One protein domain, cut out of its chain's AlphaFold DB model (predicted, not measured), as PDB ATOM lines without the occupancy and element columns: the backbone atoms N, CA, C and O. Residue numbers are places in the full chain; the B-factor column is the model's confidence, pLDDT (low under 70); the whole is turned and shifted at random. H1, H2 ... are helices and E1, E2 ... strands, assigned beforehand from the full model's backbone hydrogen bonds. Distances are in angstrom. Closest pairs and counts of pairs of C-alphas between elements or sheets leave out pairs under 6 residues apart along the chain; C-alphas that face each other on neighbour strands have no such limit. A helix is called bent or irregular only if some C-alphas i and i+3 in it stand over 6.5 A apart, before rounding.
ATOM      1  N   LEU A  31      21.605 -12.644  82.915       92.50
ATOM      2  CA  LEU A  31      20.346 -12.327  82.249       92.50
ATOM      3  C   LEU A  31      20.433 -12.721  80.777       92.50
ATOM      4  O   LEU A  31      19.551 -13.422  80.289       92.50
ATOM      5  N   ALA A  32      21.520 -12.341  80.102       91.31
ATOM      6  CA  ALA A  32      21.749 -12.683  78.699       91.31
ATOM      7  C   ALA A  32      21.647 -14.191  78.460       91.31
ATOM      8  O   ALA A  32      20.976 -14.648  77.538       91.31
ATOM      9  N   ARG A  33      22.266 -14.985  79.337       90.50
ATOM     10  CA  ARG A  33      22.257 -16.446  79.229       90.50
ATOM     11  C   ARG A  33      20.903 -17.065  79.552       90.50
ATOM     12  O   ARG A  33      20.520 -18.038  78.905       90.50
ATOM     13  N   ILE A  34      20.166 -16.515  80.519       92.56
ATOM     14  CA  ILE A  34      18.782 -16.928  80.798       92.56
ATOM     15  C   ILE A  34      17.907 -16.685  79.563       92.56
ATOM     16  O   ILE A  34      17.177 -17.582  79.142       92.56
ATOM     17  N   ILE A  35      18.026 -15.507  78.954       92.81
ATOM     18  CA  ILE A  35      17.268 -15.124  77.760       92.81
ATOM     19  C   ILE A  35      17.654 -16.006  76.575       92.81
ATOM     20  O   ILE A  35      16.772 -16.580  75.945       92.81
ATOM     21  N   ALA A  36      18.950 -16.205  76.330       90.94
ATOM     22  CA  ALA A  36      19.455 -17.109  75.302       90.94
ATOM     23  C   ALA A  36      18.897 -18.530  75.459       90.94
ATOM     24  O   ALA A  36      18.412 -19.109  74.491       90.94
ATOM     25  N   ARG A  37      18.889 -19.073  76.684       91.00
ATOM     26  CA  ARG A  37      18.272 -20.375  76.972       91.00
ATOM     27  C   ARG A  37      16.779 -20.387  76.666       91.00
ATOM     28  O   ARG A  37      16.297 -21.358  76.095       91.00
ATOM     29  N   CYS A  38      16.045 -19.344  77.042       91.06
ATOM     30  CA  CYS A  38      14.614 -19.245  76.757       91.06
ATOM     31  C   CYS A  38      14.325 -19.161  75.258       91.06
ATOM     32  O   CYS A  38      13.452 -19.871  74.762       91.06
ATOM     33  N   LEU A  39      15.103 -18.365  74.528       88.94
ATOM     34  CA  LEU A  39      15.010 -18.258  73.078       88.94
ATOM     35  C   LEU A  39      15.367 -19.582  72.401       88.94
ATOM     36  O   LEU A  39      14.601 -20.054  71.576       88.94
ATOM     37  N   HIS A  40      16.461 -20.237  72.791       88.88
ATOM     38  CA  HIS A  40      16.881 -21.511  72.205       88.88
ATOM     39  C   HIS A  40      15.944 -22.670  72.579       88.88
ATOM     40  O   HIS A  40      15.695 -23.559  71.767       88.88
ATOM     41  N   ARG A  41      15.337 -22.641  73.778       87.50
ATOM     42  CA  ARG A  41      14.219 -23.531  74.123       87.50
ATOM     43  C   ARG A  41      13.090 -23.360  73.117       87.50
ATOM     44  O   ARG A  41      12.549 -24.359  72.663       87.50
ATOM     45  N   ARG A  42      12.719 -22.123  72.802       82.06
ATOM     46  CA  ARG A  42      11.564 -21.817  71.953       82.06
ATOM     47  C   ARG A  42      11.839 -21.984  70.457       82.06
ATOM     48  O   ARG A  42      10.931 -22.321  69.702       82.06
ATOM     49  N   PHE A  43      13.081 -21.753  70.051       85.31
ATOM     50  CA  PHE A  43      13.547 -21.750  68.671       85.31
ATOM     51  C   PHE A  43      14.828 -22.601  68.548       85.31
ATOM     52  O   PHE A  43      15.899 -22.059  68.285       85.31
ATOM     53  N   PRO A  44      14.742 -23.937  68.728       84.50
ATOM     54  CA  PRO A  44      15.888 -24.858  68.669       84.50
ATOM     55  C   PRO A  44      16.715 -24.749  67.391       84.50
ATOM     56  O   PRO A  44      17.914 -24.991  67.402       84.50
ATOM     57  N   ASN A  45      16.041 -24.437  66.286       84.31
ATOM     58  CA  ASN A  45      16.629 -24.417  64.953       84.31
ATOM     59  C   ASN A  45      16.920 -22.991  64.467       84.31
ATOM     60  O   ASN A  45      17.301 -22.823  63.311       84.31
ATOM     61  N   ALA A  46      16.679 -21.965  65.296       83.12
ATOM     62  CA  ALA A  46      17.068 -20.611  64.932       83.12
ATOM     63  C   ALA A  46      18.599 -20.534  64.870       83.12
ATOM     64  O   ALA A  46      19.266 -21.083  65.754       83.12
ATOM     65  N   PRO A  47      19.163 -19.876  63.847       85.75
ATOM     66  CA  PRO A  47      20.601 -19.716  63.772       85.75
ATOM     67  C   PRO A  47      21.113 -18.851  64.940       85.75
ATOM     68  O   PRO A  47      20.385 -18.041  65.524       85.75
ATOM     69  N   GLU A  48      22.356 -19.107  65.355       85.06
ATOM     70  CA  GLU A  48      22.924 -18.555  66.594       85.06
ATOM     71  C   GLU A  48      22.999 -17.026  66.587       85.06
ATOM     72  O   GLU A  48      22.823 -16.402  67.630       85.06
ATOM     73  N   ASP A  49      23.208 -16.427  65.418       84.06
ATOM     74  CA  ASP A  49      23.209 -14.985  65.185       84.06
ATOM     75  C   ASP A  49      21.855 -14.338  65.514       84.06
ATOM     76  O   ASP A  49      21.814 -13.305  66.181       84.06
ATOM     77  N   VAL A  50      20.740 -14.974  65.150       83.62
ATOM     78  CA  VAL A  50      19.383 -14.505  65.480       83.62
ATOM     79  C   VAL A  50      19.128 -14.581  66.985       83.62
ATOM     80  O   VAL A  50      18.567 -13.650  67.578       83.62
ATOM     81  N   LEU A  51      19.558 -15.672  67.629       84.56
ATOM     82  CA  LEU A  51      19.459 -15.828  69.084       84.56
ATOM     83  C   LEU A  51      20.322 -14.789  69.811       84.56
ATOM     84  O   LEU A  51      19.872 -14.200  70.797       84.56
ATOM     85  N   LEU A  52      21.534 -14.544  69.309       86.88
ATOM     86  CA  LEU A  52      22.463 -13.544  69.823       86.88
ATOM     87  C   LEU A  52      21.868 -12.140  69.705       86.88
ATOM     88  O   LEU A  52      21.781 -11.439  70.708       86.88
ATOM     89  N   LEU A  53      21.389 -11.758  68.520       84.50
ATOM     90  CA  LEU A  53      20.789 -10.450  68.259       84.50
ATOM     91  C   LEU A  53      19.575 -10.190  69.158       84.50
ATOM     92  O   LEU A  53      19.446  -9.126  69.764       84.50
ATOM     93  N   THR A  54      18.704 -11.190  69.308       84.44
ATOM     94  CA  THR A  54      17.521 -11.077  70.172       84.44
ATOM     95  C   THR A  54      17.907 -10.982  71.651       84.44
ATOM     96  O   THR A  54      17.272 -10.254  72.415       84.44
ATOM     97  N   ALA A  55      18.971 -11.670  72.075       88.38
ATOM     98  CA  ALA A  55      19.509 -11.517  73.423       88.38
ATOM     99  C   ALA A  55      20.136 -10.125  73.635       88.38
ATOM    100  O   ALA A  55      19.902  -9.524  74.682       88.38
ATOM    101  N   LEU A  56      20.851  -9.571  72.650       88.38
ATOM    102  CA  LEU A  56      21.426  -8.217  72.704       88.38
ATOM    103  C   LEU A  56      20.349  -7.139  72.876       88.38
ATOM    104  O   LEU A  56      20.477  -6.274  73.742       88.38
ATOM    105  N   LEU A  57      19.239  -7.250  72.141       86.94
ATOM    106  CA  LEU A  57      18.040  -6.412  72.306       86.94
ATOM    107  C   LEU A  57      17.498  -6.404  73.742       86.94
ATOM    108  O   LEU A  57      16.929  -5.420  74.224       86.94
ATOM    109  N   ALA A  58      17.655  -7.523  74.437       89.19
ATOM    110  CA  ALA A  58      17.213  -7.681  75.808       89.19
ATOM    111  C   ALA A  58      18.220  -7.150  76.841       89.19
ATOM    112  O   ALA A  58      17.851  -6.903  77.990       89.19
ATOM    113  N   LEU A  59      19.468  -6.930  76.418       92.88
ATOM    114  CA  LEU A  59      20.544  -6.328  77.204       92.88
ATOM    115  C   LEU A  59      20.663  -4.814  77.024       92.88
ATOM    116  O   LEU A  59      21.546  -4.216  77.646       92.88
ATOM    117  N   SER A  60      19.804  -4.186  76.215       93.88
ATOM    118  CA  SER A  60      19.741  -2.726  76.122       93.88
ATOM    119  C   SER A  60      19.581  -2.108  77.504       93.88
ATOM    120  O   SER A  60      18.700  -2.489  78.279       93.88
ATOM    121  N   LEU A  61      20.437  -1.134  77.799       95.00
ATOM    122  CA  LEU A  61      20.431  -0.420  79.068       95.00
ATOM    123  C   LEU A  61      19.131   0.361  79.272       95.00
ATOM    124  O   LEU A  61      18.728   0.590  80.413       95.00
ATOM    125  N   GLY A  62      18.478   0.755  78.177       95.25
ATOM    126  CA  GLY A  62      17.219   1.472  78.195       95.25
ATOM    127  C   GLY A  62      16.125   0.839  77.342       95.25
ATOM    128  O   GLY A  62      16.376   0.260  76.283       95.25
ATOM    129  N   TRP A  63      14.886   0.989  77.797       95.25
ATOM    130  CA  TRP A  63      13.672   0.677  77.049       95.25
ATOM    131  C   TRP A  63      13.002   1.969  76.600       95.25
ATOM    132  O   TRP A  63      12.848   2.871  77.415       95.25
ATOM    133  N   ASP A  64      12.577   2.058  75.344       93.44
ATOM    134  CA  ASP A  64      11.834   3.213  74.829       93.44
ATOM    135  C   ASP A  64      10.370   2.852  74.544       93.44
ATOM    136  O   ASP A  64      10.079   1.839  73.900       93.44
ATOM    137  N   ILE A  65       9.450   3.670  75.061       91.56
ATOM    138  CA  ILE A  65       8.002   3.563  74.849       91.56
ATOM    139  C   ILE A  65       7.488   4.922  74.337       91.56
ATOM    140  O   ILE A  65       6.890   5.693  75.100       91.56
ATOM    141  N   PRO A  66       7.680   5.232  73.042       84.81
ATOM    142  CA  PRO A  66       7.539   6.591  72.508       84.81
ATOM    143  C   PRO A  66       6.108   7.140  72.574       84.81
ATOM    144  O   PRO A  66       5.901   8.347  72.578       84.81
ATOM    145  N   HIS A  67       5.099   6.273  72.653       85.56
ATOM    146  CA  HIS A  67       3.690   6.681  72.704       85.56
ATOM    147  C   HIS A  67       3.120   6.763  74.123       85.56
ATOM    148  O   HIS A  67       1.942   7.076  74.291       85.56
ATOM    149  N   THR A  68       3.922   6.473  75.151       88.19
ATOM    150  CA  THR A  68       3.488   6.638  76.541       88.19
ATOM    151  C   THR A  68       3.893   8.020  77.039       88.19
ATOM    152  O   THR A  68       5.087   8.318  77.062       88.19
ATOM    153  N   PRO A  69       2.938   8.874  77.445       89.06
ATOM    154  CA  PRO A  69       3.274  10.181  77.973       89.06
ATOM    155  C   PRO A  69       3.838  10.057  79.396       89.06
ATOM    156  O   PRO A  69       3.364   9.280  80.221       89.06
ATOM    157  N   SER A  70       4.846  10.858  79.717       88.75
ATOM    158  CA  SER A  70       5.600  10.747  80.968       88.75
ATOM    159  C   SER A  70       4.764  11.012  82.227       88.75
ATOM    160  O   SER A  70       5.139  10.603  83.318       88.75
ATOM    161  N   ASN A  71       3.644  11.729  82.109       85.12
ATOM    162  CA  ASN A  71       2.785  12.106  83.237       85.12
ATOM    163  C   ASN A  71       1.932  10.956  83.790       85.12
ATOM    164  O   ASN A  71       1.367  11.109  84.870       85.12
ATOM    165  N   ILE A  72       1.824   9.835  83.070       85.31
ATOM    166  CA  ILE A  72       1.147   8.626  83.566       85.31
ATOM    167  C   ILE A  72       2.127   7.602  84.150       85.31
ATOM    168  O   ILE A  72       1.705   6.584  84.696       85.31
ATOM    169  N   VAL A  73       3.432   7.866  84.047       88.56
ATOM    170  CA  VAL A  73       4.484   7.003  84.581       88.56
ATOM    171  C   VAL A  73       4.714   7.356  86.046       88.56
ATOM    172  O   VAL A  73       5.101   8.475  86.372       88.56
ATOM    173  N   LEU A  74       4.477   6.393  86.935       88.06
ATOM    174  CA  LEU A  74       4.584   6.580  88.381       88.06
ATOM    175  C   LEU A  74       5.596   5.596  88.988       88.06
ATOM    176  O   LEU A  74       5.664   4.448  88.540       88.06
ATOM    177  N   PRO A  75       6.345   5.992  90.035       90.44
ATOM    178  CA  PRO A  75       7.082   5.053  90.876       90.44
ATOM    179  C   PRO A  75       6.213   3.870  91.323       90.44
ATOM    180  O   PRO A  75       5.057   4.038  91.708       90.44
ATOM    181  N   GLY A  76       6.767   2.662  91.257       91.06
ATOM    182  CA  GLY A  76       6.068   1.404  91.530       91.06
ATOM    183  C   GLY A  76       5.292   0.830  90.341       91.06
ATOM    184  O   GLY A  76       4.856  -0.321  90.409       91.06
ATOM    185  N   ALA A  77       5.142   1.573  89.237       91.75
ATOM    186  CA  ALA A  77       4.498   1.051  88.038       91.75
ATOM    187  C   ALA A  77       5.292  -0.131  87.466       91.75
ATOM    188  O   ALA A  77       6.518  -0.084  87.342       91.75
ATOM    189  N   ARG A  78       4.578  -1.202  87.110       94.19
ATOM    190  CA  ARG A  78       5.171  -2.418  86.551       94.19
ATOM    191  C   ARG A  78       5.202  -2.343  85.033       94.19
ATOM    192  O   ARG A  78       4.200  -2.013  84.403       94.19
ATOM    193  N   LEU A  79       6.339  -2.712  84.473       93.56
ATOM    194  CA  LEU A  79       6.630  -2.772  83.051       93.56
ATOM    195  C   LEU A  79       6.847  -4.227  82.658       93.56
ATOM    196  O   LEU A  79       7.463  -4.995  83.401       93.56
ATOM    197  N   VAL A  80       6.398  -4.582  81.464       93.94
ATOM    198  CA  VAL A  80       6.784  -5.827  80.810       93.94
ATOM    199  C   VAL A  80       7.285  -5.547  79.413       93.94
ATOM    200  O   VAL A  80       6.819  -4.617  78.758       93.94
ATOM    201  N   ARG A  81       8.218  -6.376  78.961       92.12
ATOM    202  CA  ARG A  81       8.691  -6.422  77.585       92.12
ATOM    203  C   ARG A  81       8.628  -7.860  77.096       92.12
ATOM    204  O   ARG A  81       9.392  -8.700  77.569       92.12
ATOM    205  N   ALA A  82       7.712  -8.129  76.175       89.44
ATOM    206  CA  ALA A  82       7.559  -9.442  75.559       89.44
ATOM    207  C   ALA A  82       8.491  -9.592  74.346       89.44
ATOM    208  O   ALA A  82       8.526  -8.722  73.483       89.44
ATOM    209  N   PHE A  83       9.222 -10.704  74.279       84.12
ATOM    210  CA  PHE A  83      10.063 -11.094  73.133       84.12
ATOM    211  C   PHE A  83       9.428 -12.237  72.334       84.12
ATOM    212  O   PHE A  83       9.594 -12.336  71.120       84.12
ATOM    213  N   ALA A  84       8.686 -13.098  73.028       81.56
ATOM    214  CA  ALA A  84       7.899 -14.195  72.481       81.56
ATOM    215  C   ALA A  84       6.622 -14.362  73.333       81.56
ATOM    216  O   ALA A  84       6.566 -13.794  74.426       81.56
ATOM    217  N   PRO A  85       5.606 -15.137  72.897       79.88
ATOM    218  CA  PRO A  85       4.349 -15.306  73.643       79.88
ATOM    219  C   PRO A  85       4.530 -15.790  75.085       79.88
ATOM    220  O   PRO A  85       3.686 -15.549  75.938       79.88
ATOM    221  N   ASP A  86       5.626 -16.493  75.340       83.81
ATOM    222  CA  ASP A  86       5.982 -17.086  76.616       83.81
ATOM    223  C   ASP A  86       7.321 -16.569  77.160       83.81
ATOM    224  O   ASP A  86       7.821 -17.128  78.132       83.81
ATOM    225  N   LEU A  87       7.898 -15.515  76.570       90.56
ATOM    226  CA  LEU A  87       9.134 -14.886  77.038       90.56
ATOM    227  C   LEU A  87       8.913 -13.399  77.307       90.56
ATOM    228  O   LEU A  87       8.833 -12.598  76.374       90.56
ATOM    229  N   GLU A  88       8.886 -13.028  78.584       93.69
ATOM    230  CA  GLU A  88       8.722 -11.643  79.021       93.69
ATOM    231  C   GLU A  88       9.798 -11.240  80.032       93.69
ATOM    232  O   GLU A  88      10.151 -11.995  80.937       93.69
ATOM    233  N   LEU A  89      10.275 -10.006  79.923       95.56
ATOM    234  CA  LEU A  89      11.079  -9.343  80.944       95.56
ATOM    235  C   LEU A  89      10.192  -8.434  81.784       95.56
ATOM    236  O   LEU A  89       9.432  -7.648  81.222       95.56
ATOM    237  N   GLN A  90      10.307  -8.500  83.111       96.31
ATOM    238  CA  GLN A  90       9.528  -7.655  84.019       96.31
ATOM    239  C   GLN A  90      10.411  -6.664  84.768       96.31
ATOM    240  O   GLN A  90      11.389  -7.042  85.425       96.31
ATOM    241  N   ALA A  91      10.011  -5.398  84.731       96.69
ATOM    242  CA  ALA A  91      10.674  -4.313  85.432       96.69
ATOM    243  C   ALA A  91       9.687  -3.475  86.251       96.69
ATOM    244  O   ALA A  91       8.474  -3.533  86.052       96.69
ATOM    245  N   THR A  92      10.219  -2.676  87.166       96.06
ATOM    246  CA  THR A  92       9.447  -1.729  87.975       96.06
ATOM    247  C   THR A  92      10.084  -0.352  87.883       96.06
ATOM    248  O   THR A  92      11.302  -0.227  88.023       96.06
ATOM    249  N   VAL A  93       9.267   0.679  87.668       94.94
ATOM    250  CA  VAL A  93       9.703   2.079  87.728       94.94
ATOM    251  C   VAL A  93      10.052   2.417  89.169       94.94
ATOM    252  O   VAL A  93       9.234   2.232  90.065       94.94
ATOM    253  N   ILE A  94      11.255   2.925  89.400       93.19
ATOM    254  CA  ILE A  94      11.711   3.308  90.736       93.19
ATOM    255  C   ILE A  94      11.513   4.800  90.944       93.19
ATOM    256  O   ILE A  94      10.856   5.204  91.900       93.19
ATOM    257  N   ARG A  95      12.065   5.624  90.049       90.44
ATOM    258  CA  ARG A  95      11.989   7.082  90.164       90.44
ATOM    259  C   ARG A  95      12.250   7.791  88.832       90.44
ATOM    260  O   ARG A  95      12.925   7.223  87.970       90.44
ATOM    261  N   PRO A  96      11.752   9.022  88.656       89.81
ATOM    262  CA  PRO A  96      12.219   9.907  87.591       89.81
ATOM    263  C   PRO A  96      13.723  10.194  87.719       89.81
ATOM    264  O   PRO A  96      14.230  10.300  88.834       89.81
ATOM    265  N   LEU A  97      14.425  10.320  86.589       88.56
ATOM    266  CA  LEU A  97      15.839  10.718  86.553       88.56
ATOM    267  C   LEU A  97      16.013  12.124  85.988       88.56
ATOM    268  O   LEU A  97      16.455  13.022  86.693       88.56
ATOM    269  N   ALA A  98      15.670  12.313  84.717       88.69
ATOM    270  CA  ALA A  98      15.789  13.599  84.043       88.69
ATOM    271  C   ALA A  98      14.821  13.667  82.863       88.69
ATOM    272  O   ALA A  98      14.264  12.653  82.436       88.69
ATOM    273  N   HIS A  99      14.636  14.859  82.314       88.88
ATOM    274  CA  HIS A  99      13.839  15.062  81.115       88.88
ATOM    275  C   HIS A  99      14.339  16.290  80.345       88.88
ATOM    276  O   HIS A  99      14.977  17.175  80.915       88.88
ATOM    277  N   ASP A 100      14.016  16.354  79.058       87.12
ATOM    278  CA  ASP A 100      14.154  17.553  78.234       87.12
ATOM    279  C   ASP A 100      12.769  18.046  77.776       87.12
ATOM    280  O   ASP A 100      11.766  17.804  78.453       87.12
ATOM    281  N   GLY A 101      12.702  18.804  76.679       83.06
ATOM    282  CA  GLY A 101      11.441  19.314  76.130       83.06
ATOM    283  C   GLY A 101      10.575  18.270  75.412       83.06
ATOM    284  O   GLY A 101       9.440  18.583  75.064       83.06
ATOM    285  N   THR A 102      11.096  17.064  75.173       88.19
ATOM    286  CA  THR A 102      10.466  16.014  74.349       88.19
ATOM    287  C   THR A 102      10.496  14.633  74.987       88.19
ATOM    288  O   THR A 102       9.641  13.798  74.699       88.19
ATOM    289  N   THR A 103      11.465  14.385  75.863       90.19
ATOM    290  CA  THR A 103      11.804  13.067  76.379       90.19
ATOM    291  C   THR A 103      11.918  13.110  77.891       90.19
ATOM    292  O   THR A 103      12.505  14.029  78.454       90.19
ATOM    293  N   ALA A 104      11.406  12.077  78.550       91.19
ATOM    294  CA  ALA A 104      11.595  11.845  79.971       91.19
ATOM    295  C   ALA A 104      12.199  10.467  80.229       91.19
ATOM    296  O   ALA A 104      11.741   9.466  79.668       91.19
ATOM    297  N   ILE A 105      13.187  10.433  81.121       93.50
ATOM    298  CA  ILE A 105      13.935   9.241  81.495       93.50
ATOM    299  C   ILE A 105      13.680   8.890  82.962       93.50
ATOM    300  O   ILE A 105      13.746   9.739  83.853       93.50
ATOM    301  N   PHE A 106      13.431   7.608  83.216       94.06
ATOM    302  CA  PHE A 106      13.185   7.047  84.541       94.06
ATOM    303  C   PHE A 106      14.194   5.943  84.858       94.06
ATOM    304  O   PHE A 106      14.562   5.155  83.985       94.06
ATOM    305  N   ALA A 107      14.585   5.847  86.126       94.88
ATOM    306  CA  ALA A 107      15.292   4.691  86.656       94.88
ATOM    307  C   ALA A 107      14.284   3.581  86.939       94.88
ATOM    308  O   ALA A 107      13.270   3.789  87.612       94.88
ATOM    309  N   CYS A 108      14.599   2.391  86.457       96.50
ATOM    310  CA  CYS A 108      13.830   1.178  86.640       96.50
ATOM    311  C   CYS A 108      14.727   0.066  87.192       96.50
ATOM    312  O   CYS A 108      15.953   0.101  87.074       96.50
ATOM    313  N   ALA A 109      14.093  -0.950  87.764       96.62
ATOM    314  CA  ALA A 109      14.747  -2.189  88.145       96.62
ATOM    315  C   ALA A 109      14.128  -3.350  87.369       96.62
ATOM    316  O   ALA A 109      12.937  -3.630  87.522       96.62
ATOM    317  N   LEU A 110      14.926  -4.035  86.553       96.62
ATOM    318  CA  LEU A 110      14.555  -5.318  85.966       96.62
ATOM    319  C   LEU A 110      14.697  -6.405  87.038       96.62
ATOM    320  O   LEU A 110      15.753  -6.531  87.656       96.62
ATOM    321  N   THR A 111      13.636  -7.172  87.276       95.81
ATOM    322  CA  THR A 111      13.537  -8.061  88.451       95.81
ATOM    323  C   THR A 111      13.268  -9.515  88.105       95.81
ATOM    324  O   THR A 111      13.609 -10.397  88.891       95.81
ATOM    325  N   SER A 112      12.676  -9.806  86.946       96.44
ATOM    326  CA  SER A 112      12.413 -11.193  86.566       96.44
ATOM    327  C   SER A 112      12.290 -11.415  85.063       96.44
ATOM    328  O   SER A 112      12.043 -10.487  84.288       96.44
ATOM    329  N   VAL A 113      12.460 -12.680  84.683       96.25
ATOM    330  CA  VAL A 113      12.217 -13.232  83.351       96.25
ATOM    331  C   VAL A 113      11.117 -14.284  83.467       96.25
ATOM    332  O   VAL A 113      11.255 -15.242  84.228       96.25
ATOM    333  N   VAL A 114      10.034 -14.134  82.716       94.62
ATOM    334  CA  VAL A 114       9.008 -15.169  82.542       94.62
ATOM    335  C   VAL A 114       9.341 -15.954  81.283       94.62
ATOM    336  O   VAL A 114       9.632 -15.356  80.255       94.62
ATOM    337  N   CYS A 115       9.348 -17.281  81.387       91.50
ATOM    338  CA  CYS A 115       9.783 -18.202  80.341       91.50
ATOM    339  C   CYS A 115       8.913 -19.469  80.368       91.50
ATOM    340  O   CYS A 115       9.236 -20.466  81.026       91.50
ATOM    341  N   GLY A 116       7.761 -19.421  79.702       88.25
ATOM    342  CA  GLY A 116       6.721 -20.446  79.768       88.25
ATOM    343  C   GLY A 116       6.205 -20.639  81.198       88.25
ATOM    344  O   GLY A 116       5.750 -19.676  81.813       88.25
ATOM    345  N   PRO A 117       6.270 -21.859  81.764       89.19
ATOM    346  CA  PRO A 117       5.779 -22.139  83.113       89.19
ATOM    347  C   PRO A 117       6.749 -21.698  84.224       89.19
ATOM    348  O   PRO A 117       6.510 -21.988  85.398       89.19
ATOM    349  N   SER A 118       7.867 -21.056  83.875       93.12
ATOM    350  CA  SER A 118       8.912 -20.659  84.815       93.12
ATOM    351  C   SER A 118       8.961 -19.141  84.967       93.12
ATOM    352  O   SER A 118       8.932 -18.405  83.984       93.12
ATOM    353  N   THR A 119       9.095 -18.666  86.203       95.81
ATOM    354  CA  THR A 119       9.447 -17.276  86.519       95.81
ATOM    355  C   THR A 119      10.801 -17.271  87.206       95.81
ATOM    356  O   THR A 119      10.958 -17.831  88.289       95.81
ATOM    357  N   ILE A 120      11.781 -16.642  86.576       95.69
ATOM    358  CA  ILE A 120      13.157 -16.575  87.050       95.69
ATOM    359  C   ILE A 120      13.381 -15.182  87.620       95.69
ATOM    360  O   ILE A 120      13.464 -14.202  86.882       95.69
ATOM    361  N   HIS A 121      13.472 -15.093  88.939       95.31
ATOM    362  CA  HIS A 121      13.834 -13.875  89.647       95.31
ATOM    363  C   HIS A 121      15.330 -13.640  89.497       95.31
ATOM    364  O   HIS A 121      16.136 -14.538  89.745       95.31
ATOM    365  N   ILE A 122      15.698 -12.438  89.082       93.44
ATOM    366  CA  ILE A 122      17.088 -12.002  88.996       93.44
ATOM    367  C   ILE A 122      17.340 -10.950  90.077       93.44
ATOM    368  O   ILE A 122      16.402 -10.260  90.491       93.44
ATOM    369  N   PRO A 123      18.589 -10.782  90.539       90.94
ATOM    370  CA  PRO A 123      18.929  -9.627  91.350       90.94
ATOM    371  C   PRO A 123      18.497  -8.349  90.612       90.94
ATOM    372  O   PRO A 123      18.771  -8.262  89.412       90.94
ATOM    373  N   PRO A 124      17.840  -7.379  91.285       94.44
ATOM    374  CA  PRO A 124      17.356  -6.165  90.641       94.44
ATOM    375  C   PRO A 124      18.474  -5.524  89.834       94.44
ATOM    376  O   PRO A 124      19.502  -5.158  90.400       94.44
ATOM    377  N   ARG A 125      18.295  -5.445  88.520       95.06
ATOM    378  CA  ARG A 125      19.278  -4.916  87.574       95.06
ATOM    379  C   ARG A 125      18.841  -3.526  87.147       95.06
ATOM    380  O   ARG A 125      17.664  -3.327  86.842       95.06
ATOM    381  N   MET A 126      19.778  -2.585  87.114       96.06
ATOM    382  CA  MET A 126      19.519  -1.241  86.610       96.06
ATOM    383  C   MET A 126      18.981  -1.309  85.176       96.06
ATOM    384  O   MET A 126      19.535  -1.991  84.314       96.06
ATOM    385  N   LEU A 127      17.897  -0.578  84.944       96.81
ATOM    386  CA  LEU A 127      17.272  -0.384  83.646       96.81
ATOM    387  C   LEU A 127      16.852   1.084  83.531       96.81
ATOM    388  O   LEU A 127      16.409   1.684  84.509       96.81
ATOM    389  N   LEU A 128      16.949   1.656  82.341       96.94
ATOM    390  CA  LEU A 128      16.409   2.975  82.039       96.94
ATOM    391  C   LEU A 128      15.100   2.838  81.259       96.94
ATOM    392  O   LEU A 128      14.934   1.925  80.455       96.94
ATOM    393  N   LEU A 129      14.170   3.760  81.471       96.06
ATOM    394  CA  LEU A 129      12.952   3.864  80.674       96.06
ATOM    395  C   LEU A 129      12.877   5.254  80.050       96.06
ATOM    396  O   LEU A 129      12.879   6.244  80.776       96.06
ATOM    397  N   LYS A 130      12.763   5.304  78.725       95.12
ATOM    398  CA  LYS A 130      12.514   6.493  77.915       95.12
ATOM    399  C   LYS A 130      11.037   6.560  77.536       95.12
ATOM    400  O   LYS A 130      10.437   5.565  77.133       95.12
ATOM    401  N   THR A 131      10.452   7.741  77.695       92.50
ATOM    402  CA  THR A 131       9.059   8.034  77.338       92.50
ATOM    403  C   THR A 131       8.938   9.434  76.751       92.50
ATOM    404  O   THR A 131       9.822  10.274  76.940       92.50
ATOM    405  N   PHE A 132       7.822   9.698  76.079       90.31
ATOM    406  CA  PHE A 132       7.510  11.021  75.555       90.31
ATOM    407  C   PHE A 132       7.155  11.996  76.684       90.31
ATOM    408  O   PHE A 132       6.308  11.700  77.526       90.31
ATOM    409  N   HIS A 133       7.758  13.181  76.679       87.62
ATOM    410  CA  HIS A 133       7.446  14.271  77.594       87.62
ATOM    411  C   HIS A 133       6.614  15.351  76.880       87.62
ATOM    412  O   HIS A 133       7.153  16.097  76.061       87.62
ATOM    413  N   PRO A 134       5.305  15.477  77.173       82.19
ATOM    414  CA  PRO A 134       4.490  16.533  76.587       82.19
ATOM    415  C   PRO A 134       4.888  17.903  77.151       82.19
ATOM    416  O   PRO A 134       4.916  18.075  78.366       82.19
ATOM    417  N   ALA A 135       5.072  18.907  76.286       71.12
ATOM    418  CA  ALA A 135       5.532  20.257  76.652       71.12
ATOM    419  C   ALA A 135       4.721  20.966  77.762       71.12
ATOM    420  O   ALA A 135       5.221  21.877  78.420       71.12
ATOM    421  N   ARG A 151      17.986  21.243  80.971       62.56
ATOM    422  CA  ARG A 151      17.103  21.304  79.789       62.56
ATOM    423  C   ARG A 151      17.922  21.277  78.505       62.56
ATOM    424  O   ARG A 151      17.787  22.151  77.651       62.56
ATOM    425  N   CYS A 152      18.832  20.325  78.402       66.19
ATOM    426  CA  CYS A 152      19.615  20.150  77.192       66.19
ATOM    427  C   CYS A 152      18.888  19.148  76.302       66.19
ATOM    428  O   CYS A 152      18.522  18.073  76.768       66.19
ATOM    429  N   ALA A 153      18.681  19.506  75.035       78.19
ATOM    430  CA  ALA A 153      18.183  18.561  74.045       78.19
ATOM    431  C   ALA A 153      19.085  17.315  74.001       78.19
ATOM    432  O   ALA A 153      20.307  17.421  74.159       78.19
ATOM    433  N   GLY A 154      18.477  16.145  73.807       85.12
ATOM    434  CA  GLY A 154      19.203  14.875  73.771       85.12
ATOM    435  C   GLY A 154      19.609  14.393  75.163       85.12
ATOM    436  O   GLY A 154      20.739  13.935  75.363       85.12
ATOM    437  N   ILE A 155      18.714  14.537  76.150       89.75
ATOM    438  CA  ILE A 155      18.956  14.061  77.523       89.75
ATOM    439  C   ILE A 155      19.197  12.548  77.578       89.75
ATOM    440  O   ILE A 155      19.955  12.061  78.413       89.75
ATOM    441  N   ASP A 156      18.589  11.802  76.660       92.31
ATOM    442  CA  ASP A 156      18.744  10.363  76.498       92.31
ATOM    443  C   ASP A 156      20.189   9.973  76.160       92.31
ATOM    444  O   ASP A 156      20.778   9.149  76.866       92.31
ATOM    445  N   ARG A 157      20.806  10.622  75.163       92.62
ATOM    446  CA  ARG A 157      22.217  10.399  74.796       92.62
ATOM    447  C   ARG A 157      23.156  10.735  75.955       92.62
ATOM    448  O   ARG A 157      24.111  10.007  76.220       92.62
ATOM    449  N   GLN A 158      22.871  11.810  76.688       92.69
ATOM    450  CA  GLN A 158      23.692  12.227  77.827       92.69
ATOM    451  C   GLN A 158      23.565  11.278  79.022       92.69
ATOM    452  O   GLN A 158      24.574  10.974  79.655       92.69
ATOM    453  N   ILE A 159      22.362  10.769  79.308       94.19
ATOM    454  CA  ILE A 159      22.158   9.747  80.340       94.19
ATOM    455  C   ILE A 159      22.879   8.452  79.966       94.19
ATOM    456  O   ILE A 159      23.549   7.880  80.824       94.19
ATOM    457  N   LEU A 160      22.794   8.002  78.711       94.94
ATOM    458  CA  LEU A 160      23.519   6.809  78.262       94.94
ATOM    459  C   LEU A 160      25.033   6.992  78.388       94.94
ATOM    460  O   LEU A 160      25.710   6.098  78.890       94.94
ATOM    461  N   ALA A 161      25.563   8.159  78.013       94.31
ATOM    462  CA  ALA A 161      26.982   8.468  78.168       94.31
ATOM    463  C   ALA A 161      27.421   8.478  79.645       94.31
ATOM    464  O   ALA A 161      28.446   7.884  79.980       94.31
ATOM    465  N   ALA A 162      26.635   9.095  80.535       95.25
ATOM    466  CA  ALA A 162      26.903   9.098  81.975       95.25
ATOM    467  C   ALA A 162      26.845   7.679  82.564       95.25
ATOM    468  O   ALA A 162      27.718   7.287  83.339       95.25
ATOM    469  N   ALA A 163      25.848   6.888  82.161       96.19
ATOM    470  CA  ALA A 163      25.696   5.513  82.608       96.19
ATOM    471  C   ALA A 163      26.835   4.621  82.108       96.19
ATOM    472  O   ALA A 163      27.405   3.879  82.901       96.19
ATOM    473  N   ARG A 164      27.231   4.732  80.834       95.88
ATOM    474  CA  ARG A 164      28.396   4.017  80.291       95.88
ATOM    475  C   ARG A 164      29.658   4.363  81.071       95.88
ATOM    476  O   ARG A 164      30.370   3.453  81.473       95.88
ATOM    477  N   HIS A 165      29.896   5.649  81.328       95.88
ATOM    478  CA  HIS A 165      31.058   6.101  82.090       95.88
ATOM    479  C   HIS A 165      31.127   5.450  83.476       95.88
ATOM    480  O   HIS A 165      32.156   4.866  83.802       95.88
ATOM    481  N   GLN A 166      30.025   5.465  84.238       95.88
ATOM    482  CA  GLN A 166      29.965   4.817  85.555       95.88
ATOM    483  C   GLN A 166      30.108   3.292  85.473       95.88
ATOM    484  O   GLN A 166      30.846   2.676  86.238       95.88
ATOM    485  N   LEU A 167      29.401   2.650  84.544       96.00
ATOM    486  CA  LEU A 167      29.359   1.191  84.453       96.00
ATOM    487  C   LEU A 167      30.700   0.587  84.018       96.00
ATOM    488  O   LEU A 167      31.051  -0.487  84.505       96.00
ATOM    489  N   THR A 168      31.445   1.258  83.139       95.38
ATOM    490  CA  THR A 168      32.685   0.724  82.546       95.38
ATOM    491  C   THR A 168      33.959   1.419  83.031       95.38
ATOM    492  O   THR A 168      35.009   1.175  82.443       95.38
ATOM    493  N   ASP A 169      33.871   2.348  83.992       92.94
ATOM    494  CA  ASP A 169      34.994   3.191  84.448       92.94
ATOM    495  C   ASP A 169      35.728   3.850  83.265       92.94
ATOM    496  O   ASP A 169      36.951   3.807  83.121       92.94
ATOM    497  N   CYS A 170      34.946   4.372  82.311       90.06
ATOM    498  CA  CYS A 170      35.496   4.867  81.053       90.06
ATOM    499  C   CYS A 170      36.346   6.124  81.310       90.06
ATOM    500  O   CYS A 170      35.794   7.135  81.736       90.06
ATOM    501  N   PRO A 171      37.644   6.158  80.957       84.56
ATOM    502  CA  PRO A 171      38.499   7.313  81.237       84.56
ATOM    503  C   PRO A 171      38.234   8.514  80.312       84.56
ATOM    504  O   PRO A 171      38.897   9.545  80.428       84.56
ATOM    505  N   ALA A 172      37.311   8.387  79.353       86.69
ATOM    506  CA  ALA A 172      37.016   9.442  78.397       86.69
ATOM    507  C   ALA A 172      36.423  10.681  79.098       86.69
ATOM    508  O   ALA A 172      35.569  10.545  79.982       86.69
ATOM    509  N   PRO A 173      36.835  11.898  78.695       88.50
ATOM    510  CA  PRO A 173      36.310  13.121  79.279       88.50
ATOM    511  C   PRO A 173      34.816  13.257  78.980       88.50
ATOM    512  O   PRO A 173      34.363  13.050  77.854       88.50
ATOM    513  N   LEU A 174      34.052  13.650  79.997       92.00
ATOM    514  CA  LEU A 174      32.626  13.918  79.870       92.00
ATOM    515  C   LEU A 174      32.369  15.387  79.551       92.00
ATOM    516  O   LEU A 174      33.086  16.281  80.007       92.00
ATOM    517  N   SER A 175      31.283  15.646  78.821       91.06
ATOM    518  CA  SER A 175      30.739  17.000  78.750       91.06
ATOM    519  C   SER A 175      30.311  17.462  80.148       91.06
ATOM    520  O   SER A 175      29.936  16.645  80.993       91.06
ATOM    521  N   LEU A 176      30.318  18.775  80.391       88.75
ATOM    522  CA  LEU A 176      29.887  19.329  81.678       88.75
ATOM    523  C   LEU A 176      28.450  18.909  82.023       88.75
ATOM    524  O   LEU A 176      28.153  18.606  83.176       88.75
ATOM    525  N   THR A 177      27.569  18.839  81.026       86.81
ATOM    526  CA  THR A 177      26.184  18.408  81.223       86.81
ATOM    527  C   THR A 177      26.100  16.926  81.581       86.81
ATOM    528  O   THR A 177      25.433  16.573  82.546       86.81
ATOM    529  N   THR A 178      26.845  16.064  80.882       91.19
ATOM    530  CA  THR A 178      26.913  14.626  81.189       91.19
ATOM    531  C   THR A 178      27.478  14.372  82.586       91.19
ATOM    532  O   THR A 178      26.930  13.564  83.331       91.19
ATOM    533  N   ALA A 179      28.526  15.098  82.984       91.94
ATOM    534  CA  ALA A 179      29.127  14.975  84.311       91.94
ATOM    535  C   ALA A 179      28.139  15.324  85.442       91.94
ATOM    536  O   ALA A 179      28.153  14.692  86.496       91.94
ATOM    537  N   ARG A 180      27.230  16.284  85.217       89.50
ATOM    538  CA  ARG A 180      26.177  16.641  86.184       89.50
ATOM    539  C   ARG A 180      25.136  15.539  86.391       89.50
ATOM    540  O   ARG A 180      24.464  15.550  87.416       89.50
ATOM    541  N   LEU A 181      25.011  14.595  85.456       90.94
ATOM    542  CA  LEU A 181      24.077  13.471  85.558       90.94
ATOM    543  C   LEU A 181      24.644  12.299  86.372       90.94
ATOM    544  O   LEU A 181      23.874  11.436  86.785       90.94
ATOM    545  N   LEU A 182      25.957  12.266  86.643       93.06
ATOM    546  CA  LEU A 182      26.601  11.163  87.369       93.06
ATOM    547  C   LEU A 182      25.948  10.860  88.731       93.06
ATOM    548  O   LEU A 182      25.632   9.695  88.957       93.06
ATOM    549  N   PRO A 183      25.618  11.850  89.592       91.69
ATOM    550  CA  PRO A 183      24.955  11.563  90.866       91.69
ATOM    551  C   PRO A 183      23.569  10.919  90.706       91.69
ATOM    552  O   PRO A 183      23.137  10.150  91.563       91.69
ATOM    553  N   LEU A 184      22.863  11.214  89.607       90.06
ATOM    554  CA  LEU A 184      21.562  10.608  89.303       90.06
ATOM    555  C   LEU A 184      21.723   9.147  88.866       90.06
ATOM    556  O   LEU A 184      20.912   8.300  89.240       90.06
ATOM    557  N   ILE A 185      22.787   8.841  88.116       94.44
ATOM    558  CA  ILE A 185      23.153   7.464  87.765       94.44
ATOM    559  C   ILE A 185      23.551   6.678  89.015       94.44
ATOM    560  O   ILE A 185      23.060   5.570  89.208       94.44
ATOM    561  N   ASP A 186      24.359   7.260  89.900       93.81
ATOM    562  CA  ASP A 186      24.756   6.615  91.157       93.81
ATOM    563  C   ASP A 186      23.530   6.321  92.032       93.81
ATOM    564  O   ASP A 186      23.384   5.231  92.589       93.81
ATOM    565  N   ALA A 187      22.580   7.260  92.091       89.56
ATOM    566  CA  ALA A 187      21.303   7.044  92.761       89.56
ATOM    567  C   ALA A 187      20.483   5.910  92.118       89.56
ATOM    568  O   ALA A 187      19.861   5.134  92.845       89.56
ATOM    569  N   ALA A 188      20.492   5.772  90.787       91.44
ATOM    570  CA  ALA A 188      19.852   4.650  90.096       91.44
ATOM    571  C   ALA A 188      20.540   3.309  90.411       91.44
ATOM    572  O   ALA A 188      19.856   2.315  90.664       91.44
ATOM    573  N   LEU A 189      21.875   3.294  90.468       93.31
ATOM    574  CA  LEU A 189      22.689   2.121  90.806       93.31
ATOM    575  C   LEU A 189      22.521   1.671  92.267       93.31
ATOM    576  O   LEU A 189      22.669   0.491  92.584       93.31
ATOM    577  N   ASN A 190      22.128   2.577  93.163       88.50
ATOM    578  CA  ASN A 190      21.735   2.214  94.526       88.50
ATOM    579  C   ASN A 190      20.397   1.453  94.574       88.50
ATOM    580  O   ASN A 190      20.142   0.707  95.520       88.50
ATOM    581  N   CYS A 191      19.536   1.629  93.568       84.25
ATOM    582  CA  CYS A 191      18.236   0.958  93.477       84.25
ATOM    583  C   CYS A 191      18.268  -0.324  92.630       84.25
ATOM    584  O   CYS A 191      17.398  -1.183  92.787       84.25
ATOM    585  N   GLY A 192      19.249  -0.467  91.740       89.12
ATOM    586  CA  GLY A 192      19.436  -1.636  90.889       89.12
ATOM    587  C   GLY A 192      20.915  -1.882  90.618       89.12
ATOM    588  O   GLY A 192      21.679  -0.962  90.378       89.12
ATOM    589  N   ARG A 193      21.328  -3.144  90.632       91.25
ATOM    590  CA  ARG A 193      22.716  -3.556  90.423       91.25
ATOM    591  C   ARG A 193      23.172  -3.283  88.996       91.25
ATOM    592  O   ARG A 193      22.384  -3.370  88.050       91.25
ATOM    593  N   ALA A 194      24.470  -3.041  88.861       93.62
ATOM    594  CA  ALA A 194      25.124  -2.919  87.573       93.62
ATOM    595  C   ALA A 194      24.999  -4.230  86.758       93.62
ATOM    596  O   ALA A 194      25.159  -5.320  87.324       93.62
ATOM    597  N   PRO A 195      24.697  -4.154  85.450       94.56
ATOM    598  CA  PRO A 195      24.761  -5.305  84.551       94.56
ATOM    599  C   PRO A 195      26.196  -5.833  84.402       94.56
ATOM    600  O   PRO A 195      27.142  -5.095  84.625       94.56
ATOM    601  N   SER A 196      26.398  -7.096  84.014       93.88
ATOM    602  CA  SER A 196      27.745  -7.568  83.633       93.88
ATOM    603  C   SER A 196      28.072  -7.164  82.199       93.88
ATOM    604  O   SER A 196      29.154  -6.655  81.929       93.88
ATOM    605  N   GLN A 197      27.099  -7.331  81.302       94.38
ATOM    606  CA  GLN A 197      27.167  -6.880  79.914       94.38
ATOM    607  C   GLN A 197      25.909  -6.094  79.562       94.38
ATOM    608  O   GLN A 197      24.810  -6.462  79.991       94.38
ATOM    609  N   PHE A 198      26.044  -5.032  78.774       95.12
ATOM    610  CA  PHE A 198      24.908  -4.219  78.343       95.12
ATOM    611  C   PHE A 198      25.122  -3.620  76.955       95.12
ATOM    612  O   PHE A 198      26.244  -3.298  76.580       95.12
ATOM    613  N   VAL A 199      24.028  -3.417  76.223       94.38
ATOM    614  CA  VAL A 199      24.025  -2.598  75.004       94.38
ATOM    615  C   VAL A 199      23.712  -1.162  75.413       94.38
ATOM    616  O   VAL A 199      22.709  -0.902  76.087       94.38
ATOM    617  N   CYS A 200      24.577  -0.219  75.046       93.94
ATOM    618  CA  CYS A 200      24.481   1.181  75.463       93.94
ATOM    619  C   CYS A 200      23.467   1.976  74.617       93.94
ATOM    620  O   CYS A 200      23.811   2.988  74.013       93.94
ATOM    621  N   ALA A 201      22.212   1.523  74.589       93.06
ATOM    622  CA  ALA A 201      21.154   2.107  73.773       93.06
ATOM    623  C   ALA A 201      19.786   2.065  74.469       93.06
ATOM    624  O   ALA A 201      19.550   1.275  75.394       93.06
ATOM    625  N   PHE A 202      18.871   2.900  73.972       93.12
ATOM    626  CA  PHE A 202      17.437   2.757  74.198       93.12
ATOM    627  C   PHE A 202      16.841   1.932  73.060       93.12
ATOM    628  O   PHE A 202      16.741   2.420  71.938       93.12
ATOM    629  N   SER A 203      16.424   0.697  73.331       90.44
ATOM    630  CA  SER A 203      15.761  -0.111  72.306       90.44
ATOM    631  C   SER A 203      14.255   0.101  72.322       90.44
ATOM    632  O   SER A 203      13.593  -0.038  73.360       90.44
ATOM    633  N   GLN A 204      13.712   0.389  71.142       86.56
ATOM    634  CA  GLN A 204      12.285   0.311  70.867       86.56
ATOM    635  C   GLN A 204      11.968  -1.130  70.492       86.56
ATOM    636  O   GLN A 204      12.372  -1.611  69.437       86.56
ATOM    637  N   LEU A 205      11.262  -1.835  71.375       75.12
ATOM    638  CA  LEU A 205      10.765  -3.167  71.065       75.12
ATOM    639  C   LEU A 205       9.257  -3.209  71.192       75.12
ATOM    640  O   LEU A 205       8.722  -2.832  72.249       75.12
ATOM    641  N   PRO A 206       8.574  -3.710  70.152       66.44
ATOM    642  CA  PRO A 206       7.165  -3.980  70.273       66.44
ATOM    643  C   PRO A 206       6.892  -4.957  71.420       66.44
ATOM    644  O   PRO A 206       7.684  -5.854  71.687       66.44
ATOM    645  N   GLY A 207       5.788  -4.753  72.137       77.62
ATOM    646  CA  GLY A 207       5.459  -5.547  73.325       77.62
ATOM    647  C   GLY A 207       6.003  -4.990  74.645       77.62
ATOM    648  O   GLY A 207       5.726  -5.574  75.695       77.62
ATOM    649  N   THR A 208       6.716  -3.855  74.634       88.44
ATOM    650  CA  THR A 208       7.010  -3.101  75.865       88.44
ATOM    651  C   THR A 208       5.765  -2.324  76.314       88.44
ATOM    652  O   THR A 208       5.254  -1.491  75.567       88.44
ATOM    653  N   ARG A 209       5.250  -2.589  77.521       88.94
ATOM    654  CA  ARG A 209       4.009  -1.983  78.045       88.94
ATOM    655  C   ARG A 209       3.966  -1.945  79.571       88.94
ATOM    656  O   ARG A 209       4.660  -2.702  80.244       88.94
ATOM    657  N   PHE A 210       3.081  -1.117  80.119       89.12
ATOM    658  CA  PHE A 210       2.751  -1.142  81.543       89.12
ATOM    659  C   PHE A 210       1.726  -2.239  81.867       89.12
ATOM    660  O   PHE A 210       0.793  -2.488  81.101       89.12
ATOM    661  N   LEU A 211       1.865  -2.881  83.028       84.38
ATOM    662  CA  LEU A 211       0.846  -3.779  83.572       84.38
ATOM    663  C   LEU A 211      -0.211  -2.979  84.337       84.38
ATOM    664  O   LEU A 211       0.123  -2.101  85.128       84.38
ATOM    665  N   GLY A 212      -1.486  -3.317  84.137       72.38
ATOM    666  CA  GLY A 212      -2.603  -2.708  84.870       72.38
ATOM    667  C   GLY A 212      -3.116  -1.381  84.304       72.38
ATOM    668  O   GLY A 212      -4.109  -0.868  84.805       72.38
ATOM    669  N   PHE A 213      -2.507  -0.860  83.236       62.75
ATOM    670  CA  PHE A 213      -3.090   0.221  82.444       62.75
ATOM    671  C   PHE A 213      -3.827  -0.382  81.242       62.75
ATOM    672  O   PHE A 213      -3.243  -1.226  80.552       62.75
ATOM    673  N   PRO A 214      -5.087   0.012  80.963       52.16
ATOM    674  CA  PRO A 214      -5.699  -0.313  79.682       52.16
ATOM    675  C   PRO A 214      -4.786   0.274  78.608       52.16
ATOM    676  O   PRO A 214      -4.483   1.466  78.636       52.16
ATOM    677  N   ALA A 236      15.290 -25.928  78.604       84.62
ATOM    678  CA  ALA A 236      14.144 -25.652  79.458       84.62
ATOM    679  C   ALA A 236      14.528 -25.463  80.933       84.62
ATOM    680  O   ALA A 236      15.426 -26.114  81.475       84.62
ATOM    681  N   PHE A 237      13.826 -24.544  81.588       87.88
ATOM    682  CA  PHE A 237      13.873 -24.382  83.034       87.88
ATOM    683  C   PHE A 237      12.778 -25.242  83.679       87.88
ATOM    684  O   PHE A 237      11.724 -25.437  83.068       87.88
ATOM    685  N   PRO A 238      12.994 -25.765  84.899       87.62
ATOM    686  CA  PRO A 238      11.923 -26.435  85.623       87.62
ATOM    687  C   PRO A 238      10.759 -25.455  85.883       87.62
ATOM    688  O   PRO A 238      11.010 -24.269  86.137       87.62
ATOM    689  N   PRO A 239       9.494 -25.914  85.823       89.44
ATOM    690  CA  PRO A 239       8.329 -25.090  86.140       89.44
ATOM    691  C   PRO A 239       8.398 -24.472  87.542       89.44
ATOM    692  O   PRO A 239       8.915 -25.090  88.473       89.44
ATOM    693  N   GLY A 240       7.812 -23.284  87.704       91.44
ATOM    694  CA  GLY A 240       7.705 -22.591  88.990       91.44
ATOM    695  C   GLY A 240       8.637 -21.386  89.131       91.44
ATOM    696  O   GLY A 240       9.032 -20.761  88.147       91.44
ATOM    697  N   HIS A 241       8.951 -21.027  90.376       94.12
ATOM    698  CA  HIS A 241       9.774 -19.862  90.694       94.12
ATOM    699  C   HIS A 241      11.230 -20.262  90.922       94.12
ATOM    700  O   HIS A 241      11.529 -21.105  91.767       94.12
ATOM    701  N   LEU A 242      12.130 -19.625  90.183       93.50
ATOM    702  CA  LEU A 242      13.573 -19.825  90.268       93.50
ATOM    703  C   LEU A 242      14.245 -18.514  90.658       93.50
ATOM    704  O   LEU A 242      13.714 -17.442  90.392       93.50
ATOM    705  N   GLU A 243      15.419 -18.598  91.273       92.31
ATOM    706  CA  GLU A 243      16.187 -17.430  91.699       92.31
ATOM    707  C   GLU A 243      17.613 -17.525  91.150       92.31
ATOM    708  O   GLU A 243      18.350 -18.477  91.429       92.31
ATOM    709  N   CYS A 244      18.005 -16.534  90.355       90.25
ATOM    710  CA  CYS A 244      19.379 -16.355  89.927       90.25
ATOM    711  C   CYS A 244      20.189 -15.745  91.077       90.25
ATOM    712  O   CYS A 244      19.835 -14.704  91.625       90.25
ATOM    713  N   ARG A 245      21.301 -16.393  91.436       87.06
ATOM    714  CA  ARG A 245      22.178 -15.990  92.549       87.06
ATOM    715  C   ARG A 245      23.579 -15.611  92.085       87.06
ATOM    716  O   ARG A 245      24.536 -15.708  92.851       87.06
ATOM    717  N   CYS A 246      23.712 -15.215  90.822       84.94
ATOM    718  CA  CYS A 246      24.972 -14.694  90.317       84.94
ATOM    719  C   CYS A 246      25.406 -13.478  91.159       84.94
ATOM    720  O   CYS A 246      24.556 -12.665  91.552       84.94
ATOM    721  N   PRO A 247      26.704 -13.371  91.495       85.38
ATOM    722  CA  PRO A 247      27.205 -12.245  92.268       85.38
ATOM    723  C   PRO A 247      26.984 -10.933  91.498       85.38
ATOM    724  O   PRO A 247      26.943 -10.946  90.267       85.38
ATOM    725  N   PRO A 248      26.821  -9.802  92.204       86.12
ATOM    726  CA  PRO A 248      26.729  -8.502  91.550       86.12
ATOM    727  C   PRO A 248      28.024  -8.193  90.787       86.12
ATOM    728  O   PRO A 248      29.115  -8.439  91.302       86.12
ATOM    729  N   THR A 249      27.907  -7.605  89.595       89.88
ATOM    730  CA  THR A 249      29.047  -6.967  88.925       89.88
ATOM    731  C   THR A 249      29.442  -5.722  89.713       89.88
ATOM    732  O   THR A 249      28.575  -4.953  90.137       89.88
TER     733      THR A 249
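AT A GLANCE: This is residues 31 to 135, 151 to 214 and 236 to 249 of the 282 residues of an uncharacterized protein of Peniophora sp. CBMAI 1063 (UniProt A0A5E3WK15). One large, strongly twisted sheet, with the long bent strands E3, E4 and E5 running side by side along its length, curls round H1 towards one end and round H3 towards the other, with H2 packed on H1 and on E6, and H4 packed on H3 and over E4. E1 and E6 run on from one side of E5, between the two pairs of helices, while E7 adds to the sheet beyond E2 and E8 beside the first part of E5. The printed part has 183 residues, with four named helices and eight named strands in the order H1, H2, E1, E2, E3, E4, E5, H3, H4, E6, E7, E8, and its class is mixed, helices and strands. The sheet is branched, with parallel and antiparallel neighbours, and E2, E3, E4 and E5 form a meander, each strand the antiparallel neighbour of the one before. The whole is compact, with a radius of gyration of the C-alphas of 16.4 A and spans of 48 by 42 by 29 A.

IN THESE COORDINATES: The longest strand is E5, residues 118 to 132, 33.0 A from C-alpha 118 at (8.912, -20.659, 84.815) to C-alpha 132 at (7.510, 11.021, 75.555); it bends by 92 degrees at residue 123. E4, residues 103 to 115, measures 31.6 A and bends by 70 degrees at residue 107. E3, residues 87 to 99, measures 30.6 A and bends by 80 degrees at residue 95. The other strands are E1, residues 60 to 69, 21.0 A; E2, residues 78 to 84, 18.6 A; E6, residues 197 to 204, 18.8 A; E7, residues 208 to 210; and E8, residues 240 to 243. H1, residues 31 to 42, begins with C-alpha 31 at (20.346, -12.327, 82.249). H2 is residues 48 to 58, H3 residues 155 to 168, 19.8 A, and H4 residues 176 to 191, 24.7 A. H4 is irregular, with C-alphas 180 and 183 7.0 A apart, and has a kink of 31 degrees near residue 184.

HOW THE PARTS SIT: E5 has three neighbours: E4 on one side, and on the other side E1 beside residues 127 to 132 and E8 beside residues 118 to 121. E4 and E5 form a hairpin, with N 108 and O 127 2.8 A apart, within hydrogen-bond range. E3 and E4 form another, with N 90 and O 112 at 2.9 A, and so do E2 and E3, with N 81 and O 89 at 2.9 A. E7 is antiparallel to E2, with N 80 and O 209 at 2.8 A. E1 is parallel to E5, with N 63 and O 128 at 2.8 A, and to E6, with N 62 and O 201 at 3.0 A. E8 is parallel to E5, with N 121 and O 242 at 2.8 A. H1, H2 and H3 are on the same face of the sheet. H1 and H2 touch, closest at the C-alphas of Ala 32 and Ala 55, 5.8 A, opposite ways at a steep tilt of 50 degrees. H3 and H4 touch, closest at the C-alphas of Gln 158 and Thr 178, 5.2 A, the same way at a steep tilt of 64 degrees. H4 is on the sheet at a height of 9.4 A, over E4 and only just not over E5, on which 2 of its C-alphas fall; it runs slantwise to the strands, at 34 degrees to E4 on the local plane. H1 and H2 are apart from H3 and H4. Every O i to N i+4 pair is within hydrogen-bond range in H1, H2 and H3, and 7 of 12 are in H4.

THE WHOLE: The C-alphas farthest apart, those of Leu 176 and Pro 239, are 49.6 A apart. Residues 136 to 150 are not printed, with 12.0 A between C-alphas 135 and 151; residues 215 to 235 are not printed either, with 32.2 A between C-alphas 214 and 236. Of the links printed whole, none is long. The mean pLDDT of the printed part is 89.5, and residues 151 to 152, 206 and 213 to 214 are under 70.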